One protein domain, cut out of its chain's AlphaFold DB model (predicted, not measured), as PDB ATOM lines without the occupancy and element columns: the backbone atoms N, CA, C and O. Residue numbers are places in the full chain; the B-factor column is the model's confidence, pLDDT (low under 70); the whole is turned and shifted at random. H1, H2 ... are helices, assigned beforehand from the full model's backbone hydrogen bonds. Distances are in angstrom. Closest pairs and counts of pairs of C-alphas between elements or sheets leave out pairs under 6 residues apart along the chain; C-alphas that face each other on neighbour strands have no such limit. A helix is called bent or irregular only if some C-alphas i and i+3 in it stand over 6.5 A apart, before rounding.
ATOM      1  N   GLN A   2     -62.106  30.571  10.493       64.81
ATOM      2  CA  GLN A   2     -62.432  29.354   9.716       64.81
ATOM      3  C   GLN A   2     -62.120  29.463   8.212       64.81
ATOM      4  O   GLN A   2     -61.475  28.575   7.679       64.81
ATOM      5  N   VAL A   3     -62.457  30.582   7.559       69.25
ATOM      6  CA  VAL A   3     -62.134  30.801   6.132       69.25
ATOM      7  C   VAL A   3     -60.624  30.735   5.859       69.25
ATOM      8  O   VAL A   3     -60.206  30.090   4.906       69.25
ATOM      9  N   LEU A   4     -59.792  31.348   6.709       62.59
ATOM     10  CA  LEU A   4     -58.331  31.296   6.560       62.59
ATOM     11  C   LEU A   4     -57.786  29.885   6.801       62.59
ATOM     12  O   LEU A   4     -56.889  29.451   6.088       62.59
ATOM     13  N   GLN A   5     -58.347  29.167   7.777       64.12
ATOM     14  CA  GLN A   5     -57.987  27.779   8.062       64.12
ATOM     15  C   GLN A   5     -58.276  26.889   6.845       64.12
ATOM     16  O   GLN A   5     -57.399  26.161   6.413       64.12
ATOM     17  N   THR A   6     -59.458  27.015   6.236       61.47
ATOM     18  CA  THR A   6     -59.853  26.239   5.049       61.47
ATOM     19  C   THR A   6     -59.010  26.566   3.816       61.47
ATOM     20  O   THR A   6     -58.697  25.672   3.041       61.47
ATOM     21  N   LEU A   7     -58.607  27.827   3.631       58.44
ATOM     22  CA  LEU A   7     -57.763  28.241   2.499       58.44
ATOM     23  C   LEU A   7     -56.301  27.781   2.613       58.44
ATOM     24  O   LEU A   7     -55.563  27.863   1.636       58.44
ATOM     25  N   THR A   8     -55.877  27.340   3.796       64.62
ATOM     26  CA  THR A   8     -54.492  26.935   4.089       64.62
ATOM     27  C   THR A   8     -54.374  25.461   4.475       64.62
ATOM     28  O   THR A   8     -53.273  24.982   4.736       64.62
ATOM     29  N   ASP A   9     -55.489  24.723   4.497       63.34
ATOM     30  CA  ASP A   9     -55.506  23.313   4.872       63.34
ATOM     31  C   ASP A   9     -54.987  22.448   3.713       63.34
ATOM     32  O   ASP A   9     -55.570  22.411   2.630       63.34
ATOM     33  N   GLY A  10     -53.845  21.785   3.917       60.69
ATOM     34  CA  GLY A  10     -53.238  20.861   2.951       60.69
ATOM     35  C   GLY A  10     -52.559  21.485   1.719       60.69
ATOM     36  O   GLY A  10     -51.918  20.754   0.965       60.69
ATOM     37  N   ALA A  11     -52.638  22.805   1.515       69.31
ATOM     38  CA  ALA A  11     -52.023  23.509   0.387       69.31
ATOM     39  C   ALA A  11     -51.011  24.571   0.849       69.31
ATOM     40  O   ALA A  11     -51.238  25.265   1.839       69.31
ATOM     41  N   VAL A  12     -49.907  24.730   0.105       78.25
ATOM     42  CA  VAL A  12     -48.928  25.805   0.344       78.25
ATOM     43  C   VAL A  12     -49.597  27.158   0.036       78.25
ATOM     44  O   VAL A  12     -50.005  27.370  -1.109       78.25
ATOM     45  N   PRO A  13     -49.726  28.078   1.012       85.00
ATOM     46  CA  PRO A  13     -50.356  29.380   0.801       85.00
ATOM     47  C   PRO A  13     -49.597  30.228  -0.230       85.00
ATOM     48  O   PRO A  13     -48.366  30.197  -0.287       85.00
ATOM     49  N   SER A  14     -50.313  31.037  -1.019       88.12
ATOM     50  CA  SER A  14     -49.673  31.981  -1.945       88.12
ATOM     51  C   SER A  14     -48.936  33.101  -1.197       88.12
ATOM     52  O   SER A  14     -49.315  33.490  -0.090       88.12
ATOM     53  N   GLN A  15     -47.902  33.673  -1.823       89.38
ATOM     54  CA  GLN A  15     -47.126  34.774  -1.233       89.38
ATOM     55  C   GLN A  15     -47.979  36.024  -0.962       89.38
ATOM     56  O   GLN A  15     -47.775  36.705   0.047       89.38
ATOM     57  N   ASP A  16     -48.988  36.289  -1.795       91.12
ATOM     58  CA  ASP A  16     -49.934  37.393  -1.592       91.12
ATOM     59  C   ASP A  16     -50.808  37.181  -0.348       91.12
ATOM     60  O   ASP A  16     -51.066  38.125   0.408       91.12
ATOM     61  N   LEU A  17     -51.228  35.936  -0.091       90.06
ATOM     62  CA  LEU A  17     -52.001  35.583   1.099       90.06
ATOM     63  C   LEU A  17     -51.147  35.717   2.365       90.06
ATOM     64  O   LEU A  17     -51.590  36.335   3.333       90.06
ATOM     65  N   ILE A  18     -49.912  35.204   2.342       91.81
ATOM     66  CA  ILE A  18     -48.955  35.352   3.451       91.81
ATOM     67  C   ILE A  18     -48.726  36.840   3.746       91.81
ATOM     68  O   ILE A  18     -48.844  37.272   4.892       91.81
ATOM     69  N   SER A  19     -48.480  37.649   2.714       93.31
ATOM     70  CA  SER A  19     -48.264  39.095   2.848       93.31
ATOM     71  C   SER A  19     -49.489  39.820   3.413       93.31
ATOM     72  O   SER A  19     -49.363  40.676   4.292       93.31
ATOM     73  N   SER A  20     -50.690  39.444   2.968       93.81
ATOM     74  CA  SER A  20     -51.953  40.003   3.466       93.81
ATOM     75  C   SER A  20     -52.187  39.667   4.940       93.81
ATOM     76  O   SER A  20     -52.556  40.541   5.723       93.81
ATOM     77  N   ILE A  21     -51.911  38.424   5.343       93.06
ATOM     78  CA  ILE A  21     -52.004  37.981   6.738       93.06
ATOM     79  C   ILE A  21     -50.972  38.700   7.615       93.06
ATOM     80  O   ILE A  21     -51.314  39.173   8.699       93.06
ATOM     81  N   LYS A  22     -49.735  38.870   7.137       93.00
ATOM     82  CA  LYS A  22     -48.699  39.646   7.840       93.00
ATOM     83  C   LYS A  22     -49.110  41.106   8.039       93.00
ATOM     84  O   LYS A  22     -48.905  41.658   9.118       93.00
ATOM     85  N   ASN A  23     -49.730  41.728   7.035       93.50
ATOM     86  CA  ASN A  23     -50.267  43.088   7.143       93.50
ATOM     87  C   ASN A  23     -51.451  43.166   8.124       93.50
ATOM     88  O   ASN A  23     -51.609  44.142   8.856       93.50
ATOM     89  N   LEU A  24     -52.284  42.126   8.187       93.06
ATOM     90  CA  LEU A  24     -53.353  42.054   9.179       93.06
ATOM     91  C   LEU A  24     -52.787  41.934  10.602       93.06
ATOM     92  O   LEU A  24     -53.220  42.664  11.496       93.06
ATOM     93  N   TYR A  25     -51.778  41.085  10.803       93.62
ATOM     94  CA  TYR A  25     -51.065  40.971  12.075       93.62
ATOM     95  C   TYR A  25     -50.377  42.284  12.473       93.62
ATOM     96  O   TYR A  25     -50.469  42.696  13.625       93.62
ATOM     97  N   SER A  26     -49.725  42.992  11.545       92.00
ATOM     98  CA  SER A  26     -49.025  44.241  11.875       92.00
ATOM     99  C   SER A  26     -49.969  45.318  12.423       92.00
ATOM    100  O   SER A  26     -49.570  46.059  13.326       92.00
ATOM    101  N   LYS A  27     -51.217  45.352  11.932       93.44
ATOM    102  CA  LYS A  27     -52.284  46.271  12.357       93.44
ATOM    103  C   LYS A  27     -52.975  45.850  13.653       93.44
ATOM    104  O   LYS A  27     -53.298  46.705  14.467       93.44
ATOM    105  N   THR A  28     -53.234  44.557  13.823       93.12
ATOM    106  CA  THR A  28     -54.041  44.032  14.944       93.12
ATOM    107  C   THR A  28     -53.203  43.604  16.142       93.12
ATOM    108  O   THR A  28     -53.706  43.593  17.259       93.12
ATOM    109  N   LYS A  29     -51.939  43.233  15.908       90.00
ATOM    110  CA  LYS A  29     -51.053  42.538  16.853       90.00
ATOM    111  C   LYS A  29     -51.619  41.216  17.385       90.00
ATOM    112  O   LYS A  29     -51.089  40.673  18.347       90.00
ATOM    113  N   ASP A  30     -52.639  40.666  16.728       91.75
ATOM    114  CA  ASP A  30     -53.236  39.385  17.087       91.75
ATOM    115  C   ASP A  30     -52.493  38.239  16.384       91.75
ATOM    116  O   ASP A  30     -52.612  38.013  15.174       91.75
ATOM    117  N   THR A  31     -51.680  37.526  17.163       92.75
ATOM    118  CA  THR A  31     -50.829  36.419  16.709       92.75
ATOM    119  C   THR A  31     -51.628  35.252  16.121       92.75
ATOM    120  O   THR A  31     -51.083  34.493  15.319       92.75
ATOM    121  N   GLU A  32     -52.915  35.111  16.445       92.00
ATOM    122  CA  GLU A  32     -53.753  34.041  15.896       92.00
ATOM    123  C   GLU A  32     -53.958  34.186  14.389       92.00
ATOM    124  O   GLU A  32     -54.132  33.184  13.701       92.00
ATOM    125  N   PHE A  33     -53.850  35.394  13.827       92.12
ATOM    126  CA  PHE A  33     -53.888  35.553  12.373       92.12
ATOM    127  C   PHE A  33     -52.705  34.886  11.674       92.12
ATOM    128  O   PHE A  33     -52.844  34.500  10.519       92.12
ATOM    129  N   LEU A  34     -51.567  34.706  12.354       93.00
ATOM    130  CA  LEU A  34     -50.396  34.040  11.780       93.00
ATOM    131  C   LEU A  34     -50.542  32.517  11.763       93.00
ATOM    132  O   LEU A  34     -49.864  31.854  10.986       93.00
ATOM    133  N   PHE A  35     -51.431  31.947  12.577       91.44
ATOM    134  CA  PHE A  35     -51.598  30.499  12.736       91.44
ATOM    135  C   PHE A  35     -51.783  29.729  11.414       91.44
ATOM    136  O   PHE A  35     -51.123  28.702  11.256       91.44
ATOM    137  N   PRO A  36     -52.606  30.197  10.452       89.19
ATOM    138  CA  PRO A  36     -52.807  29.521   9.167       89.19
ATOM    139  C   PRO A  36     -51.549  29.470   8.284       89.19
ATOM    140  O   PRO A  36     -51.391  28.555   7.486       89.19
ATOM    141  N   VAL A  37     -50.634  30.436   8.425       90.81
ATOM    142  CA  VAL A  37     -49.417  30.544   7.595       90.81
ATOM    143  C   VAL A  37     -48.129  30.271   8.361       90.81
ATOM    144  O   VAL A  37     -47.062  30.272   7.763       90.81
ATOM    145  N   MET A  38     -48.216  29.998   9.664       89.88
ATOM    146  CA  MET A  38     -47.074  29.905  10.575       89.88
ATOM    147  C   MET A  38     -46.001  28.933  10.084       89.88
ATOM    148  O   MET A  38     -44.831  29.288  10.084       89.88
ATOM    149  N   ALA A  39     -46.408  27.758   9.592       88.44
ATOM    150  CA  ALA A  39     -45.532  26.718   9.040       88.44
ATOM    151  C   ALA A  39     -44.739  27.140   7.780       88.44
ATOM    152  O   ALA A  39     -43.832  26.429   7.355       88.44
ATOM    153  N   HIS A  40     -45.087  28.283   7.186       87.75
ATOM    154  CA  HIS A  40     -44.506  28.822   5.957       87.75
ATOM    155  C   HIS A  40     -43.783  30.155   6.186       87.75
ATOM    156  O   HIS A  40     -43.301  30.760   5.228       87.75
ATOM    157  N   LEU A  41     -43.729  30.641   7.431       90.75
ATOM    158  CA  LEU A  41     -43.003  31.861   7.756       90.75
ATOM    159  C   LEU A  41     -41.499  31.577   7.887       90.75
ATOM    160  O   LEU A  41     -41.115  30.522   8.404       90.75
ATOM    161  N   PRO A  42     -40.640  32.524   7.474       91.88
ATOM    162  CA  PRO A  42     -39.213  32.468   7.750       91.88
ATOM    163  C   PRO A  42     -38.917  32.339   9.249       91.88
ATOM    164  O   PRO A  42     -39.646  32.847  10.105       91.88
ATOM    165  N   LYS A  43     -37.812  31.667   9.574       94.44
ATOM    166  CA  LYS A  43     -37.407  31.403  10.960       94.44
ATOM    167  C   LYS A  43     -37.195  32.681  11.774       94.44
ATOM    168  O   LYS A  43     -37.609  32.743  12.928       94.44
ATOM    169  N   ASP A  44     -36.562  33.688  11.189       95.25
ATOM    170  CA  ASP A  44     -36.347  35.004  11.795       95.25
ATOM    171  C   ASP A  44     -37.670  35.721  12.095       95.25
ATOM    172  O   ASP A  44     -37.826  36.304  13.170       95.25
ATOM    173  N   GLU A  45     -38.663  35.593  11.212       94.38
ATOM    174  CA  GLU A  45     -40.002  36.126  11.456       94.38
ATOM    175  C   GLU A  45     -40.696  35.403  12.614       94.38
ATOM    176  O   GLU A  45     -41.252  36.067  13.491       94.38
ATOM    177  N   ILE A  46     -40.611  34.068  12.680       95.50
ATOM    178  CA  ILE A  46     -41.139  33.297  13.816       95.50
ATOM    179  C   ILE A  46     -40.476  33.719  15.124       95.50
ATOM    180  O   ILE A  46     -41.180  33.977  16.099       95.50
ATOM    181  N   LEU A  47     -39.147  33.840  15.147       96.19
ATOM    182  CA  LEU A  47     -38.412  34.277  16.334       96.19
ATOM    183  C   LEU A  47     -38.826  35.690  16.769       96.19
ATOM    184  O   LEU A  47     -38.976  35.929  17.965       96.19
ATOM    185  N   SER A  48     -39.091  36.595  15.823       94.75
ATOM    186  CA  SER A  48     -39.528  37.966  16.126       94.75
ATOM    187  C   SER A  48     -40.913  38.047  16.783       94.75
ATOM    188  O   SER A  48     -41.172  38.958  17.566       94.75
ATOM    189  N   VAL A  49     -41.809  37.097  16.492       95.38
ATOM    190  CA  VAL A  49     -43.163  37.045  17.074       95.38
ATOM    191  C   VAL A  49     -43.282  36.045  18.223       95.38
ATOM    192  O   VAL A  49     -44.326  35.975  18.873       95.38
ATOM    193  N   PHE A  50     -42.226  35.278  18.497       96.75
ATOM    194  CA  PHE A  50     -42.209  34.234  19.516       96.75
ATOM    195  C   PHE A  50     -42.561  34.728  20.931       96.75
ATOM    196  O   PHE A  50     -43.334  34.041  21.604       96.75
ATOM    197  N   PRO A  51     -42.117  35.922  21.383       96.75
ATOM    198  CA  PRO A  51     -42.574  36.478  22.656       96.75
ATOM    199  C   PRO A  51     -44.109  36.610  22.717       96.75
ATOM    200  O   PRO A  51     -44.740  36.194  23.690       96.75
ATOM    201  N   ASN A  52     -44.743  37.074  21.635       95.81
ATOM    202  CA  ASN A  52     -46.202  37.192  21.564       95.81
ATOM    203  C   ASN A  52     -46.887  35.821  21.583       95.81
ATOM    204  O   ASN A  52     -47.909  35.670  22.250       95.81
ATOM    205  N   ILE A  53     -46.295  34.813  20.932       96.81
ATOM    206  CA  ILE A  53     -46.762  33.418  20.991       96.81
ATOM    207  C   ILE A  53     -46.738  32.899  22.437       96.81
ATOM    208  O   ILE A  53     -47.718  32.311  22.886       96.81
ATOM    209  N   VAL A  54     -45.663  33.153  23.190       97.50
ATOM    210  CA  VAL A  54     -45.541  32.770  24.612       97.50
ATOM    211  C   VAL A  54     -46.556  33.500  25.499       97.50
ATOM    212  O   VAL A  54     -47.011  32.953  26.504       97.50
ATOM    213  N   ASN A  55     -46.956  34.719  25.135       96.44
ATOM    214  CA  ASN A  55     -47.941  35.485  25.898       96.44
ATOM    215  C   ASN A  55     -49.393  34.988  25.708       96.44
ATOM    216  O   ASN A  55     -50.279  35.316  26.508       96.44
ATOM    217  N   LEU A  56     -49.662  34.155  24.698       96.12
ATOM    218  CA  LEU A  56     -50.991  33.589  24.445       96.12
ATOM    219  C   LEU A  56     -51.500  32.710  25.610       96.12
ATOM    220  O   LEU A  56     -50.730  32.270  26.471       96.12
ATOM    221  N   PRO A  57     -52.818  32.463  25.709       94.94
ATOM    222  CA  PRO A  57     -53.366  31.357  26.501       94.94
ATOM    223  C   PRO A  57     -52.687  30.015  26.169       94.94
ATOM    224  O   PRO A  57     -52.253  29.807  25.037       94.94
ATOM    225  N   VAL A  58     -52.577  29.113  27.152       93.19
ATOM    226  CA  VAL A  58     -51.768  27.881  27.032       93.19
ATOM    227  C   VAL A  58     -52.235  26.961  25.898       93.19
ATOM    228  O   VAL A  58     -51.408  26.393  25.192       93.19
ATOM    229  N   ASP A  59     -53.543  26.871  25.667       94.44
ATOM    230  CA  ASP A  59     -54.157  26.123  24.570       94.44
ATOM    231  C   ASP A  59     -53.720  26.674  23.205       94.44
ATOM    232  O   ASP A  59     -53.293  25.927  22.324       94.44
ATOM    233  N   LYS A  60     -53.719  28.001  23.051       95.44
ATOM    234  CA  LYS A  60     -53.278  28.673  21.821       95.44
ATOM    235  C   LYS A  60     -51.766  28.585  21.629       95.44
ATOM    236  O   LYS A  60     -51.310  28.385  20.505       95.44
ATOM    237  N   PHE A  61     -50.995  28.681  22.712       96.56
ATOM    238  CA  PHE A  61     -49.553  28.440  22.687       96.56
ATOM    239  C   PHE A  61     -49.236  27.021  22.202       96.56
ATOM    240  O   PHE A  61     -48.412  26.862  21.307       96.56
ATOM    241  N   GLN A  62     -49.918  25.994  22.724       94.88
ATOM    242  CA  GLN A  62     -49.717  24.606  22.290       94.88
ATOM    243  C   GLN A  62     -50.059  24.406  20.809       94.88
ATOM    244  O   GLN A  62     -49.329  23.709  20.103       94.88
ATOM    245  N   VAL A  63     -51.113  25.061  20.309       94.25
ATOM    246  CA  VAL A  63     -51.454  25.053  18.877       94.25
ATOM    247  C   VAL A  63     -50.340  25.687  18.035       94.25
ATOM    248  O   VAL A  63     -49.926  25.103  17.031       94.25
ATOM    249  N   ALA A  64     -49.828  26.856  18.432       95.19
ATOM    250  CA  ALA A  64     -48.715  27.510  17.740       95.19
ATOM    251  C   ALA A  64     -47.445  26.645  17.765       95.19
ATOM    252  O   ALA A  64     -46.830  26.408  16.726       95.19
ATOM    253  N   LEU A  65     -47.101  26.105  18.936       95.38
ATOM    254  CA  LEU A  65     -45.959  25.222  19.139       95.38
ATOM    255  C   LEU A  65     -46.041  23.986  18.232       95.38
ATOM    256  O   LEU A  65     -45.072  23.668  17.546       95.38
ATOM    257  N   SER A  66     -47.207  23.337  18.164       93.00
ATOM    258  CA  SER A  66     -47.435  22.190  17.281       93.00
ATOM    259  C   SER A  66     -47.195  22.544  15.814       93.00
ATOM    260  O   SER A  66     -46.583  21.758  15.098       93.00
ATOM    261  N   ARG A  67     -47.635  23.723  15.352       92.25
ATOM    262  CA  ARG A  67     -47.409  24.149  13.962       92.25
ATOM    263  C   ARG A  67     -45.947  24.465  13.665       92.25
ATOM    264  O   ARG A  67     -45.477  24.130  12.585       92.25
ATOM    265  N   ILE A  68     -45.224  25.066  14.608       94.44
ATOM    266  CA  ILE A  68     -43.789  25.354  14.455       94.44
ATOM    267  C   ILE A  68     -42.974  24.054  14.381       94.44
ATOM    268  O   ILE A  68     -42.081  23.936  13.541       94.44
ATOM    269  N   LEU A  69     -43.308  23.080  15.234       92.62
ATOM    270  CA  LEU A  69     -42.639  21.779  15.313       92.62
ATOM    271  C   LEU A  69     -42.997  20.830  14.164       92.62
ATOM    272  O   LEU A  69     -42.198  19.967  13.816       92.62
ATOM    273  N   GLN A  70     -44.193  20.945  13.588       89.19
ATOM    274  CA  GLN A  70     -44.558  20.197  12.382       89.19
ATOM    275  C   GLN A  70     -43.941  20.837  11.135       89.19
ATOM    276  O   GLN A  70     -43.411  20.134  10.278       89.19
ATOM    277  N   GLY A  71     -43.989  22.172  11.060       86.12
ATOM    278  CA  GLY A  71     -43.529  22.945   9.916       86.12
ATOM    279  C   GLY A  71     -44.250  22.583   8.615       86.12
ATOM    280  O   GLY A  71     -45.412  22.172   8.638       86.12
ATOM    281  N   SER A  72     -43.591  22.789   7.470       82.81
ATOM    282  CA  SER A  72     -44.165  22.473   6.150       82.81
ATOM    283  C   SER A  72     -43.685  21.108   5.640       82.81
ATOM    284  O   SER A  72     -42.556  20.714   5.944       82.81
ATOM    285  N   PRO A  73     -44.470  20.402   4.801       77.06
ATOM    286  CA  PRO A  73     -44.055  19.120   4.225       77.06
ATOM    287  C   PRO A  73     -42.718  19.175   3.471       77.06
ATOM    288  O   PRO A  73     -42.024  18.167   3.382       77.06
ATOM    289  N   GLN A  74     -42.358  20.339   2.917       78.50
ATOM    290  CA  GLN A  74     -41.148  20.518   2.115       78.50
ATOM    291  C   GLN A  74     -39.907  20.881   2.942       78.50
ATOM    292  O   GLN A  74     -38.800  20.550   2.527       78.50
ATOM    293  N   HIS A  75     -40.069  21.557   4.085       76.69
ATOM    294  CA  HIS A  75     -38.941  22.121   4.845       76.69
ATOM    295  C   HIS A  75     -38.818  21.575   6.274       76.69
ATOM    296  O   HIS A  75     -37.831  21.863   6.945       76.69
ATOM    297  N   GLY A  76     -39.779  20.766   6.732       84.38
ATOM    298  CA  GLY A  76     -39.792  20.236   8.094       84.38
ATOM    299  C   GLY A  76     -39.991  21.333   9.153       84.38
ATOM    300  O   GLY A  76     -40.480  22.416   8.812       84.38
ATOM    301  N   PRO A  77     -39.647  21.064  10.432       87.69
ATOM    302  CA  PRO A  77     -39.824  22.008  11.537       87.69
ATOM    303  C   PRO A  77     -39.084  23.325  11.303       87.69
ATOM    304  O   PRO A  77     -37.924  23.330  10.896       87.69
ATOM    305  N   ILE A  78     -39.726  24.444  11.648       92.06
ATOM    306  CA  ILE A  78     -39.086  25.770  11.562       92.06
ATOM    307  C   ILE A  78     -38.070  25.953  12.691       92.06
ATOM    308  O   ILE A  78     -36.983  26.498  12.487       92.06
ATOM    309  N   LEU A  79     -38.450  25.509  13.890       94.88
ATOM    310  CA  LEU A  79     -37.599  25.462  15.070       94.88
ATOM    311  C   LEU A  79     -37.592  24.033  15.586       94.88
ATOM    312  O   LEU A  79     -38.653  23.426  15.752       94.88
ATOM    313  N   ASP A  80     -36.405  23.510  15.870       94.88
ATOM    314  CA  ASP A  80     -36.312  22.233  16.563       94.88
ATOM    315  C   ASP A  80     -36.727  22.379  18.051       94.88
ATOM    316  O   ASP A  80     -36.737  23.487  18.602       94.88
ATOM    317  N   PRO A  81     -37.068  21.281  18.752       97.06
ATOM    318  CA  PRO A  81     -37.473  21.344  20.158       97.06
ATOM    319  C   PRO A  81     -36.458  22.024  21.098       97.06
ATOM    320  O   PRO A  81     -36.844  22.664  22.076       97.06
ATOM    321  N   SER A  82     -35.154  21.919  20.825       97.56
ATOM    322  CA  SER A  82     -34.136  22.597  21.637       97.56
ATOM    323  C   SER A  82     -34.138  24.104  21.386       97.56
ATOM    324  O   SER A  82     -34.036  24.878  22.337       97.56
ATOM    325  N   GLU A  83     -34.349  24.523  20.138       97.56
ATOM    326  CA  GLU A  83     -34.477  25.928  19.751       97.56
ATOM    327  C   GLU A  83     -35.717  26.579  20.356       97.56
ATOM    328  O   GLU A  83     -35.640  27.727  20.782       97.56
ATOM    329  N   ILE A  84     -36.825  25.842  20.483       98.00
ATOM    330  CA  ILE A  84     -38.012  26.304  21.217       98.00
ATOM    331  C   ILE A  84     -37.664  26.628  22.668       98.00
ATOM    332  O   ILE A  84     -37.956  27.724  23.143       98.00
ATOM    333  N   LEU A  85     -37.021  25.699  23.386       98.19
ATOM    334  CA  LEU A  85     -36.642  25.937  24.779       98.19
ATOM    335  C   LEU A  85     -35.710  27.139  24.895       98.19
ATOM    336  O   LEU A  85     -35.884  27.953  25.800       98.19
ATOM    337  N   ILE A  86     -34.761  27.281  23.974       98.00
ATOM    338  CA  ILE A  86     -33.855  28.428  23.957       98.00
ATOM    339  C   ILE A  86     -34.625  29.725  23.709       98.00
ATOM    340  O   ILE A  86     -34.459  30.668  24.478       98.00
ATOM    341  N   ALA A  87     -35.514  29.751  22.714       97.88
ATOM    342  CA  ALA A  87     -36.346  30.902  22.384       97.88
ATOM    343  C   ALA A  87     -37.212  31.347  23.574       97.88
ATOM    344  O   ALA A  87     -37.318  32.541  23.830       97.88
ATOM    345  N   ILE A  88     -37.760  30.411  24.362       98.06
ATOM    346  CA  ILE A  88     -38.492  30.734  25.599       98.06
ATOM    347  C   ILE A  88     -37.570  31.404  26.631       98.06
ATOM    348  O   ILE A  88     -37.970  32.356  27.296       98.06
ATOM    349  N   HIS A  89     -36.340  30.913  26.790       97.69
ATOM    350  CA  HIS A  89     -35.418  31.384  27.829       97.69
ATOM    351  C   HIS A  89     -34.770  32.736  27.533       97.69
ATOM    352  O   HIS A  89     -34.356  33.409  28.475       97.69
ATOM    353  N   VAL A  90     -34.663  33.122  26.260       95.12
ATOM    354  CA  VAL A  90     -34.095  34.420  25.859       95.12
ATOM    355  C   VAL A  90     -35.118  35.555  25.865       95.12
ATOM    356  O   VAL A  90     -34.741  36.704  25.651       95.12
ATOM    357  N   ILE A  91     -36.396  35.260  26.130       96.31
ATOM    358  CA  ILE A  91     -37.409  36.293  26.357       96.31
ATOM    359  C   ILE A  91     -37.040  37.059  27.623       96.31
ATOM    360  O   ILE A  91     -36.967  36.482  28.710       96.31
ATOM    361  N   ASP A  92     -36.866  38.368  27.476       94.31
ATOM    362  CA  ASP A  92     -36.801  39.305  28.589       94.31
ATOM    363  C   ASP A  92     -38.236  39.737  28.949       94.31
ATOM    364  O   ASP A  92     -38.856  40.490  28.191       94.31
ATOM    365  N   PRO A  93     -38.799  39.264  30.079       93.38
ATOM    366  CA  PRO A  93     -40.188  39.538  30.438       93.38
ATOM    367  C   PRO A  93     -40.478  41.034  30.619       93.38
ATOM    368  O   PRO A  93     -41.585  41.481  30.324       93.38
ATOM    369  N   GLU A  94     -39.500  41.805  31.102       92.25
ATOM    370  CA  GLU A  94     -39.667  43.238  31.356       92.25
ATOM    371  C   GLU A  94     -39.633  44.019  30.043       92.25
ATOM    372  O   GLU A  94     -40.526  44.827  29.785       92.25
ATOM    373  N   LYS A  95     -38.654  43.727  29.180       93.81
ATOM    374  CA  LYS A  95     -38.512  44.385  27.875       93.81
ATOM    375  C   LYS A  95     -39.677  44.079  26.930       93.81
ATOM    376  O   LYS A  95     -40.129  44.969  26.216       93.81
ATOM    377  N   GLU A  96     -40.151  42.835  26.921       92.81
ATOM    378  CA  GLU A  96     -41.224  42.378  26.027       92.81
ATOM    379  C   GLU A  96     -42.631  42.600  26.620       92.81
ATOM    380  O   GLU A  96     -43.634  42.351  25.954       92.81
ATOM    381  N   GLY A  97     -42.740  43.054  27.876       93.88
ATOM    382  CA  GLY A  97     -44.031  43.271  28.542       93.88
ATOM    383  C   GLY A  97     -44.824  41.980  28.793       93.88
ATOM    384  O   GLY A  97     -46.057  41.999  28.834       93.88
ATOM    385  N   ILE A  98     -44.133  40.850  28.954       95.06
ATOM    386  CA  ILE A  98     -44.736  39.525  29.134       95.06
ATOM    387  C   ILE A  98     -44.650  39.134  30.610       95.06
ATOM    388  O   ILE A  98     -43.564  39.146  31.185       95.06
ATOM    389  N   PRO A  99     -45.750  38.709  31.259       96.12
ATOM    390  CA  PRO A  99     -45.676  38.216  32.627       96.12
ATOM    391  C   PRO A  99     -44.710  37.028  32.743       96.12
ATOM    392  O   PRO A  99     -44.867  36.034  32.037       96.12
ATOM    393  N   LEU A 100     -43.777  37.055  33.704       95.50
ATOM    394  CA  LEU A 100     -42.828  35.949  33.942       95.50
ATOM    395  C   LEU A 100     -43.526  34.583  34.069       95.50
ATOM    396  O   LEU A 100     -42.984  33.557  33.659       95.50
ATOM    397  N   LYS A 101     -44.750  34.568  34.613       96.12
ATOM    398  CA  LYS A 101     -45.581  33.366  34.708       96.12
ATOM    399  C   LYS A 101     -45.858  32.731  33.339       96.12
ATOM    400  O   LYS A 101     -45.732  31.522  33.231       96.12
ATOM    401  N   LYS A 102     -46.129  33.520  32.296       97.50
ATOM    402  CA  LYS A 102     -46.348  33.019  30.928       97.50
ATOM    403  C   LYS A 102     -45.117  32.311  30.373       97.50
ATOM    404  O   LYS A 102     -45.236  31.224  29.823       97.50
ATOM    405  N   VAL A 103     -43.932  32.879  30.597       97.50
ATOM    406  CA  VAL A 103     -42.661  32.255  30.195       97.50
ATOM    407  C   VAL A 103     -42.445  30.929  30.939       97.50
ATOM    408  O   VAL A 103     -42.057  29.929  30.337       97.50
ATOM    409  N   MET A 104     -42.751  30.888  32.242       96.75
ATOM    410  CA  MET A 104     -42.684  29.650  33.030       96.75
ATOM    411  C   MET A 104     -43.692  28.592  32.561       96.75
ATOM    412  O   MET A 104     -43.326  27.420  32.486       96.75
ATOM    413  N   ASP A 105     -44.925  28.991  32.250       96.56
ATOM    414  CA  ASP A 105     -45.997  28.099  31.793       96.56
ATOM    415  C   ASP A 105     -45.677  27.529  30.398       96.56
ATOM    416  O   ASP A 105     -45.830  26.331  30.174       96.56
ATOM    417  N   ALA A 106     -45.139  28.347  29.486       97.31
ATOM    418  CA  ALA A 106     -44.678  27.899  28.170       97.31
ATOM    419  C   ALA A 106     -43.536  26.875  28.276       97.31
ATOM    420  O   ALA A 106     -43.552  25.846  27.596       97.31
ATOM    421  N   CYS A 107     -42.567  27.120  29.168       96.75
ATOM    422  CA  CYS A 107     -41.514  26.150  29.456       96.75
ATOM    423  C   CYS A 107     -42.117  24.845  30.006       96.75
ATOM    424  O   CYS A 107     -41.821  23.772  29.492       96.75
ATOM    425  N   ALA A 108     -43.026  24.921  30.987       95.75
ATOM    426  CA  ALA A 108     -43.682  23.743  31.560       95.75
ATOM    427  C   ALA A 108     -44.453  22.916  30.514       95.75
ATOM    428  O   ALA A 108     -44.292  21.698  30.475       95.75
ATOM    429  N   ALA A 109     -45.190  23.570  29.611       96.19
ATOM    430  CA  ALA A 109     -45.905  22.908  28.519       96.19
ATOM    431  C   ALA A 109     -44.967  22.131  27.571       96.19
ATOM    432  O   ALA A 109     -45.352  21.092  27.038       96.19
ATOM    433  N   CYS A 110     -43.719  22.583  27.389       96.81
ATOM    434  CA  CYS A 110     -42.716  21.820  26.639       96.81
ATOM    435  C   CYS A 110     -42.335  20.522  27.375       96.81
ATOM    436  O   CYS A 110     -42.283  19.452  26.774       96.81
ATOM    437  N   PHE A 111     -42.129  20.583  28.695       95.31
ATOM    438  CA  PHE A 111     -41.782  19.414  29.519       95.31
ATOM    439  C   PHE A 111     -42.905  18.369  29.631       95.31
ATOM    440  O   PHE A 111     -42.630  17.198  29.911       95.31
ATOM    441  N   GLU A 112     -44.161  18.759  29.406       94.12
ATOM    442  CA  GLU A 112     -45.301  17.836  29.341       94.12
ATOM    443  C   GLU A 112     -45.264  16.958  28.076       94.12
ATOM    444  O   GLU A 112     -45.698  15.806  28.105       94.12
ATOM    445  N   GLN A 113     -44.656  17.437  26.986       94.31
ATOM    446  CA  GLN A 113     -44.547  16.721  25.710       94.31
ATOM    447  C   GLN A 113     -43.270  15.864  25.632       94.31
ATOM    448  O   GLN A 113     -42.407  16.069  24.777       94.31
ATOM    449  N   ARG A 114     -43.132  14.873  26.525       91.31
ATOM    450  CA  ARG A 114     -41.889  14.085  26.719       91.31
ATOM    451  C   ARG A 114     -41.395  13.300  25.498       91.31
ATOM    452  O   ARG A 114     -40.214  12.971  25.431       91.31
ATOM    453  N   THR A 115     -42.271  12.987  24.545       94.06
ATOM    454  CA  THR A 115     -41.891  12.337  23.277       94.06
ATOM    455  C   THR A 115     -41.177  13.296  22.328       94.06
ATOM    456  O   THR A 115     -40.361  12.865  21.521       94.06
ATOM    457  N   THR A 116     -41.464  14.592  22.445       95.88
ATOM    458  CA  THR A 116     -40.877  15.662  21.635       95.88
ATOM    459  C   THR A 116     -39.662  16.264  22.338       95.88
ATOM    460  O   THR A 116     -38.581  16.364  21.761       95.88
ATOM    461  N   PHE A 117     -39.810  16.620  23.617       97.44
ATOM    462  CA  PHE A 117     -38.753  17.200  24.448       97.44
ATOM    463  C   PHE A 117     -38.056  16.098  25.245       97.44
ATOM    464  O   PHE A 117     -38.209  15.960  26.458       97.44
ATOM    465  N   THR A 118     -37.317  15.270  24.510       97.88
ATOM    466  CA  THR A 118     -36.597  14.114  25.047       97.88
ATOM    467  C   THR A 118     -35.387  14.524  25.888       97.88
ATOM    468  O   THR A 118     -34.921  15.664  25.845       97.88
TER     469      THR A 118
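Overview. This is residues 2 to 118 of the 280 residues of the protein "Symplekin_C domain-containing protein" of Aegilops tauschii subsp. strangulata (UniProt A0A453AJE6). Two helical hairpins, H4 with H5 and H6 with H7, pack crosswise on each other as a four-helix body, while H2 lies off to one side, joined to that body through little H3. H1, at the start of the printed part, lies out by H2 and touches no helix. The printed part has 117 residues with seven named helices, H1 to H7 in chain order, and no named strand; its class is all helix. It is compact, with a radius of gyration of the C-alphas of 14.0 A, and rounded, spanning 35 by 33 by 24 A.

Along the chain. Find C-alpha 15 at (-47.126, 34.774, -1.233); from there H2, the longest helix by residues, runs 19.9 A to residue 28. Before it is H1, residues 2 to 8, 10.0 A; after it is H3, residues 31 to 34, 5.5 A. Look next at H4, residues 43 to 55, 18.7 A; it is irregular, with C-alphas 48 and 51 being 7.4 A apart. H5 takes residues 58 to 70, 18.0 A, and H6 residues 81 to 89, 12.8 A. H7 runs 18.9 A from C-alpha 100 at (-42.828, 35.949, 33.942) to C-alpha 112 at (-45.301, 17.836, 29.341).

Arrangement. Start at H2, which touches H3 with residues 21 to 25 alone; their closest C-alphas, of Tyr 25 and Phe 33, are 6.1 A apart. H3 only just touches H4, with 3 pairs of C-alphas within 8 A, the closest being Thr 31 and Ile 53 at 6.6 A. H4 is the hub, touching four helices. H4 and H5 form a hairpin at a shallow tilt of 19 degrees, opposite ways, closest at C-alphas 53 and 61, 6.0 A. H6 and H7 form another at 17 degrees, also shallow and opposite ways, closest at C-alphas 88 and 103, 6.4 A. Between the hairpins, H4 touches H6 at a steep tilt of 59 degrees, closest at C-alphas 47 and 87, 7.2 A. H5 touches H7 with residues 58 to 62 alone, at a steep tilt of 54 degrees, closest at C-alphas 58 and 106, 7.2 A. H1 and H2 are apart. Every O i to N i+4 pair is within hydrogen-bond range in H1, H2, H5, H6 and H7; in H4 it is 7 of 9, and H3 is too short for such a pair.

Size, cuts and confidence. The two farthest C-alphas, of Ala 11 and Glu 94, are 38.7 A apart. The printed part has no cut, and no link is long. Mean pLDDT of the printed part is 90.7; look for values under 70 at residues 2 to 11.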